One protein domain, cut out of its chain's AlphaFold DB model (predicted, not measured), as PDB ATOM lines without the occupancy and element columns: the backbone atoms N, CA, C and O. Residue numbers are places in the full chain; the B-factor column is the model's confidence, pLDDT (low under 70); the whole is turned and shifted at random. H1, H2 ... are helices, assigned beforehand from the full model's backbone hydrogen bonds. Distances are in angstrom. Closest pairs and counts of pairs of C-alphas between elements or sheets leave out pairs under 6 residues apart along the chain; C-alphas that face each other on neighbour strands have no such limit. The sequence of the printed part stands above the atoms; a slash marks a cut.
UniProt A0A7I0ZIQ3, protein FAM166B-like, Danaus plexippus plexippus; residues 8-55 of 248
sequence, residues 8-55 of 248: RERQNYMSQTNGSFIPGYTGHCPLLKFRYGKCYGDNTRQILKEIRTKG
ATOM      1  N   ARG A   8     128.597 213.957 122.565       77.69
ATOM      2  CA  ARG A   8     129.225 214.273 123.854       77.69
ATOM      3  C   ARG A   8     128.431 213.754 125.057       77.69
ATOM      4  O   ARG A   8     129.022 213.248 126.003       77.69
ATOM      5  N   GLU A   9     127.104 213.827 125.009       78.00
ATOM      6  CA  GLU A   9     126.216 213.282 126.046       78.00
ATOM      7  C   GLU A   9     126.254 211.753 126.052       78.00
ATOM      8  O   GLU A   9     126.346 211.137 127.112       78.00
ATOM      9  N   ARG A  10     126.289 211.138 124.864       74.50
ATOM     10  CA  ARG A  10     126.471 209.692 124.711       74.50
ATOM     11  C   ARG A  10     127.804 209.241 125.296       74.50
ATOM     12  O   ARG A  10     127.848 208.240 126.006       74.50
ATOM     13  N   GLN A  11     128.881 209.976 125.026       73.81
ATOM     14  CA  GLN A  11     130.197 209.668 125.577       73.81
ATOM     15  C   GLN A  11     130.223 209.828 127.101       73.81
ATOM     16  O   GLN A  11     130.714 208.934 127.782       73.81
ATOM     17  N   ASN A  12     129.609 210.892 127.631       76.94
ATOM     18  CA  ASN A  12     129.463 211.099 129.071       76.94
ATOM     19  C   ASN A  12     128.669 209.966 129.738       76.94
ATOM     20  O   ASN A  12     129.086 209.468 130.780       76.94
ATOM     21  N   TYR A  13     127.567 209.514 129.136       71.44
ATOM     22  CA  TYR A  13     126.782 208.382 129.637       71.44
ATOM     23  C   TYR A  13     127.584 207.068 129.625       71.44
ATOM     24  O   TYR A  13     127.565 206.316 130.596       71.44
ATOM     25  N   MET A  14     128.361 206.819 128.565       67.44
ATOM     26  CA  MET A  14     129.248 205.651 128.470       67.44
ATOM     27  C   MET A  14     130.426 205.718 129.458       67.44
ATOM     28  O   MET A  14     130.925 204.677 129.880       67.44
ATOM     29  N   SER A  15     130.878 206.917 129.842       68.56
ATOM     30  CA  SER A  15     131.967 207.110 130.809       68.56
ATOM     31  C   SER A  15     131.505 207.223 132.265       68.56
ATOM     32  O   SER A  15     132.333 207.095 133.161       68.56
ATOM     33  N   GLN A  16     130.211 207.447 132.532       67.81
ATOM     34  CA  GLN A  16     129.659 207.525 133.897       67.81
ATOM     35  C   GLN A  16     129.893 206.235 134.693       67.81
ATOM     36  O   GLN A  16     130.045 206.257 135.917       67.81
ATOM     37  N   THR A  17     129.952 205.095 134.008       67.31
ATOM     38  CA  THR A  17     130.199 203.795 134.624       67.31
ATOM     39  C   THR A  17     131.690 203.607 134.872       67.31
ATOM     40  O   THR A  17     132.389 202.950 134.103       67.31
ATOM     41  N   ASN A  18     132.184 204.200 135.962       67.38
ATOM     42  CA  ASN A  18     133.567 204.107 136.445       67.38
ATOM     43  C   ASN A  18     133.996 202.649 136.727       67.38
ATOM     44  O   ASN A  18     134.028 202.190 137.874       67.38
ATOM     45  N   GLY A  19     134.343 201.911 135.671       77.44
ATOM     46  CA  GLY A  19     134.834 200.535 135.738       77.44
ATOM     47  C   GLY A  19     133.768 199.473 136.028       77.44
ATOM     48  O   GLY A  19     134.137 198.391 136.480       77.44
ATOM     49  N   SER A  20     132.484 199.763 135.793       87.19
ATOM     50  CA  SER A  20     131.361 198.813 135.868       87.19
ATOM     51  C   SER A  20     130.732 198.593 134.490       87.19
ATOM     52  O   SER A  20     130.949 199.393 133.583       87.19
ATOM     53  N   PHE A  21     129.917 197.547 134.327       86.12
ATOM     54  CA  PHE A  21     129.069 197.441 133.135       86.12
ATOM     55  C   PHE A  21     127.906 198.437 133.206       86.12
ATOM     56  O   PHE A  21     127.458 198.817 134.293       86.12
ATOM     57  N   ILE A  22     127.424 198.853 132.034       85.94
ATOM     58  CA  ILE A  22     126.289 199.768 131.900       85.94
ATOM     59  C   ILE A  22     125.003 199.033 132.297       85.94
ATOM     60  O   ILE A  22     124.819 197.881 131.888       85.94
ATOM     61  N   PRO A  23     124.112 199.651 133.095       79.94
ATOM     62  CA  PRO A  23     122.795 199.087 133.368       79.94
ATOM     63  C   PRO A  23     122.069 198.747 132.057       79.94
ATOM     64  O   PRO A  23     121.979 199.582 131.164       79.94
ATOM     65  N   GLY A  24     121.584 197.511 131.924       81.31
ATOM     66  CA  GLY A  24     120.965 197.025 130.682       81.31
ATOM     67  C   GLY A  24     121.930 196.379 129.682       81.31
ATOM     68  O   GLY A  24     121.498 195.965 128.611       81.31
ATOM     69  N   TYR A  25     123.217 196.231 130.014       83.94
ATOM     70  CA  TYR A  25     124.130 195.395 129.234       83.94
ATOM     71  C   TYR A  25     123.655 193.932 129.233       83.94
ATOM     72  O   TYR A  25     123.634 193.266 130.269       83.94
ATOM     73  N   THR A  26     123.292 193.432 128.050       82.88
ATOM     74  CA  THR A  26     122.781 192.068 127.822       82.88
ATOM     75  C   THR A  26     123.864 191.073 127.397       82.88
ATOM     76  O   THR A  26     123.572 189.900 127.165       82.88
ATOM     77  N   GLY A  27     125.116 191.523 127.279       86.44
ATOM     78  CA  GLY A  27     126.244 190.667 126.925       86.44
ATOM     79  C   GLY A  27     126.790 189.851 128.103       86.44
ATOM     80  O   GLY A  27     126.275 189.873 129.223       86.44
ATOM     81  N   HIS A  28     127.876 189.117 127.856       87.56
ATOM     82  CA  HIS A  28     128.472 188.237 128.857       87.56
ATOM     83  C   HIS A  28     129.274 189.015 129.913       87.56
ATOM     84  O   HIS A  28     130.291 189.632 129.600       87.56
ATOM     85  N   CYS A  29     128.873 188.910 131.184       86.56
ATOM     86  CA  CYS A  29     129.703 189.300 132.323       86.56
ATOM     87  C   CYS A  29     130.215 188.039 133.046       86.56
ATOM     88  O   CYS A  29     129.411 187.311 133.644       86.56
ATOM     89  N   PRO A  30     131.532 187.773 133.052       83.88
ATOM     90  CA  PRO A  30     132.100 186.621 133.750       83.88
ATOM     91  C   PRO A  30     131.815 186.693 135.254       83.88
ATOM     92  O   PRO A  30     131.741 187.775 135.826       83.88
ATOM     93  N   LEU A  31     131.642 185.539 135.902       87.38
ATOM     94  CA  LEU A  31     131.391 185.391 137.348       87.38
ATOM     95  C   LEU A  31     130.120 186.063 137.906       87.38
ATOM     96  O   LEU A  31     129.797 185.837 139.071       87.38
ATOM     97  N   LEU A  32     129.359 186.816 137.103       91.12
ATOM     98  CA  LEU A  32     128.174 187.546 137.567       91.12
ATOM     99  C   LEU A  32     127.122 186.621 138.179       91.12
ATOM    100  O   LEU A  32     126.569 186.941 139.223       91.12
ATOM    101  N   LYS A  33     126.919 185.435 137.591       90.44
ATOM    102  CA  LYS A  33     125.961 184.434 138.093       90.44
ATOM    103  C   LYS A  33     126.249 183.940 139.518       90.44
ATOM    104  O   LYS A  33     125.371 183.358 140.139       90.44
ATOM    105  N   PHE A  34     127.468 184.140 140.019       92.38
ATOM    106  CA  PHE A  34     127.887 183.715 141.356       92.38
ATOM    107  C   PHE A  34     127.939 184.875 142.364       92.38
ATOM    108  O   PHE A  34     128.314 184.667 143.515       92.38
ATOM    109  N   ARG A  35     127.605 186.103 141.948       88.19
ATOM    110  CA  ARG A  35     127.623 187.302 142.794       88.19
ATOM    111  C   ARG A  35     126.192 187.784 143.015       88.19
ATOM    112  O   ARG A  35     125.523 188.206 142.078       88.19
ATOM    113  N   TYR A  36     125.738 187.737 144.260       89.94
ATOM    114  CA  TYR A  36     124.400 188.156 144.674       89.94
ATOM    115  C   TYR A  36     124.474 189.117 145.870       89.94
ATOM    116  O   TYR A  36     125.526 189.273 146.490       89.94
ATOM    117  N   GLY A  37     123.366 189.803 146.167       89.94
ATOM    118  CA  GLY A  37     123.247 190.704 147.325       89.94
ATOM    119  C   GLY A  37     123.732 192.145 147.117       89.94
ATOM    120  O   GLY A  37     123.701 192.932 148.057       89.94
ATOM    121  N   LYS A  38     124.161 192.522 145.905       89.69
ATOM    122  CA  LYS A  38     124.503 193.911 145.535       89.69
ATOM    123  C   LYS A  38     123.871 194.294 144.203       89.69
ATOM    124  O   LYS A  38     123.465 193.423 143.431       89.69
ATOM    125  N   CYS A  39     123.843 195.591 143.912       88.44
ATOM    126  CA  CYS A  39     123.379 196.108 142.629       88.44
ATOM    127  C   CYS A  39     124.289 195.659 141.472       88.44
ATOM    128  O   CYS A  39     125.483 195.405 141.652       88.44
ATOM    129  N   TYR A  40     123.731 195.604 140.258       87.00
ATOM    130  CA  TYR A  40     124.443 195.177 139.047       87.00
ATOM    131  C   TYR A  40     125.751 195.954 138.822       87.00
ATOM    132  O   TYR A  40     126.801 195.351 138.594       87.00
ATOM    133  N   GLY A  41     125.717 197.283 138.961       87.88
ATOM    134  CA  GLY A  41     126.905 198.131 138.822       87.88
ATOM    135  C   GLY A  41     128.015 197.775 139.818       87.88
ATOM    136  O   GLY A  41     129.180 197.687 139.440       87.88
ATOM    137  N   ASP A  42     127.669 197.478 141.072       88.44
ATOM    138  CA  ASP A  42     128.650 197.124 142.102       88.44
ATOM    139  C   ASP A  42     129.246 195.738 141.896       88.44
ATOM    140  O   ASP A  42     130.464 195.573 141.991       88.44
ATOM    141  N   ASN A  43     128.410 194.749 141.571       91.94
ATOM    142  CA  ASN A  43     128.880 193.398 141.275       91.94
ATOM    143  C   ASN A  43     129.831 193.402 140.080       91.94
ATOM    144  O   ASN A  43     130.940 192.878 140.166       91.94
ATOM    145  N   THR A  44     129.431 194.042 138.983       90.56
ATOM    146  CA  THR A  44     130.233 194.102 137.757       90.56
ATOM    147  C   THR A  44     131.522 194.893 137.952       90.56
ATOM    148  O   THR A  44     132.571 194.461 137.484       90.56
ATOM    149  N   ARG A  45     131.496 195.977 138.736       89.44
ATOM    150  CA  ARG A  45     132.699 196.726 139.125       89.44
ATOM    151  C   ARG A  45     133.682 195.889 139.934       89.44
ATOM    152  O   ARG A  45     134.881 195.917 139.664       89.44
ATOM    153  N   GLN A  46     133.193 195.141 140.923       90.81
ATOM    154  CA  GLN A  46     134.042 194.267 141.736       90.81
ATOM    155  C   GLN A  46     134.648 193.138 140.900       90.81
ATOM    156  O   GLN A  46     135.847 192.894 140.997       90.81
ATOM    157  N   ILE A  47     133.843 192.519 140.035       90.00
ATOM    158  CA  ILE A  47     134.284 191.496 139.082       90.00
ATOM    159  C   ILE A  47     135.375 192.055 138.162       90.00
ATOM    160  O   ILE A  47     136.449 191.473 138.062       90.00
ATOM    161  N   LEU A  48     135.141 193.200 137.517       88.06
ATOM    162  CA  LEU A  48     136.107 193.798 136.592       88.06
ATOM    163  C   LEU A  48     137.410 194.187 137.298       88.06
ATOM    164  O   LEU A  48     138.492 193.966 136.750       88.06
ATOM    165  N   LYS A  49     137.324 194.703 138.531       88.44
ATOM    166  CA  LYS A  49     138.498 194.982 139.365       88.44
ATOM    167  C   LYS A  49     139.275 193.701 139.675       88.44
ATOM    168  O   LYS A  49     140.487 193.692 139.504       88.44
ATOM    169  N   GLU A  50     138.593 192.626 140.067       88.12
ATOM    170  CA  GLU A  50     139.201 191.327 140.379       88.12
ATOM    171  C   GLU A  50     139.869 190.677 139.156       88.12
ATOM    172  O   GLU A  50     140.968 190.135 139.251       88.12
ATOM    173  N   ILE A  51     139.237 190.749 137.985       85.50
ATOM    174  CA  ILE A  51     139.799 190.193 136.746       85.50
ATOM    175  C   ILE A  51     141.041 190.986 136.321       85.50
ATOM    176  O   ILE A  51     142.034 190.391 135.891       85.50
ATOM    177  N   ARG A  52     141.015 192.317 136.484       83.69
ATOM    178  CA  ARG A  52     142.164 193.186 136.202       83.69
ATOM    179  C   ARG A  52     143.319 192.930 137.171       83.69
ATOM    180  O   ARG A  52     144.446 192.797 136.711       83.69
ATOM    181  N   THR A  53     143.062 192.805 138.478       85.12
ATOM    182  CA  THR A  53     144.118 192.514 139.468       85.12
ATOM    183  C   THR A  53     144.725 191.129 139.275       85.12
ATOM    184  O   THR A  53     145.930 190.970 139.425       85.12
ATOM    185  N   LYS A  54     143.925 190.130 138.879       81.38
ATOM    186  CA  LYS A  54     144.407 188.778 138.547       81.38
ATOM    187  C   LYS A  54     145.099 188.686 137.177       81.38
ATOM    188  O   LYS A  54     145.559 187.606 136.800       81.38
ATOM    189  N   GLY A  55     145.153 189.782 136.415       73.62
ATOM    190  CA  GLY A  55     145.810 189.847 135.109       73.62
ATOM    191  C   GLY A  55     145.178 188.945 134.047       73.62
ATOM    192  O   GLY A  55     145.851 188.578 133.088       73.62
TER     193      GLY A  55
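Overview. This is residues 8 to 55 of the 248 residues of the protein "protein FAM166B-like" of Danaus plexippus plexippus (UniProt A0A7I0ZIQ3). What is the shape? Two helices lie well separated, H1 at one end of the longest axis, and between them a long unnamed link loops round near the first part of the longer H2. How much is helix? The printed part has 48 residues, with H1 then H2 holding 23, under half; the class is all helix, with no named strand. How spread is it? It is only just compact, close to loose, with a radius of gyration of the C-alphas of 11.4 A and spans of 34 by 23 by 18 A.

Arrangement. Do the helices meet? H1, residues 8 to 16, and H2, residues 40 to 53, are apart, with no C-alpha of the one within 8 A of the other. Are their backbones well formed? Every O i to N i+4 pair in H1 and H2 is within hydrogen-bond range.

Along the chain. Where does H1 begin? C-alpha 8 is at (129.225, 214.273, 123.854); H1 measures 12.1 A from first to last C-alpha. Where does H2 end? C-alpha 53 is at (144.118, 192.514, 139.468), 19.9 A from C-alpha 40.

Size, cuts and confidence. How large is it? The two C-alphas farthest apart, of Arg 8 and Phe 34, are 35.2 A apart. Is it continuous? The printed part has no cut, and the link from H1 to H2 is long, 23 residues. Where is confidence low? Residues 14 to 18, of which 14 to 16 belong to H1, have pLDDT under 70.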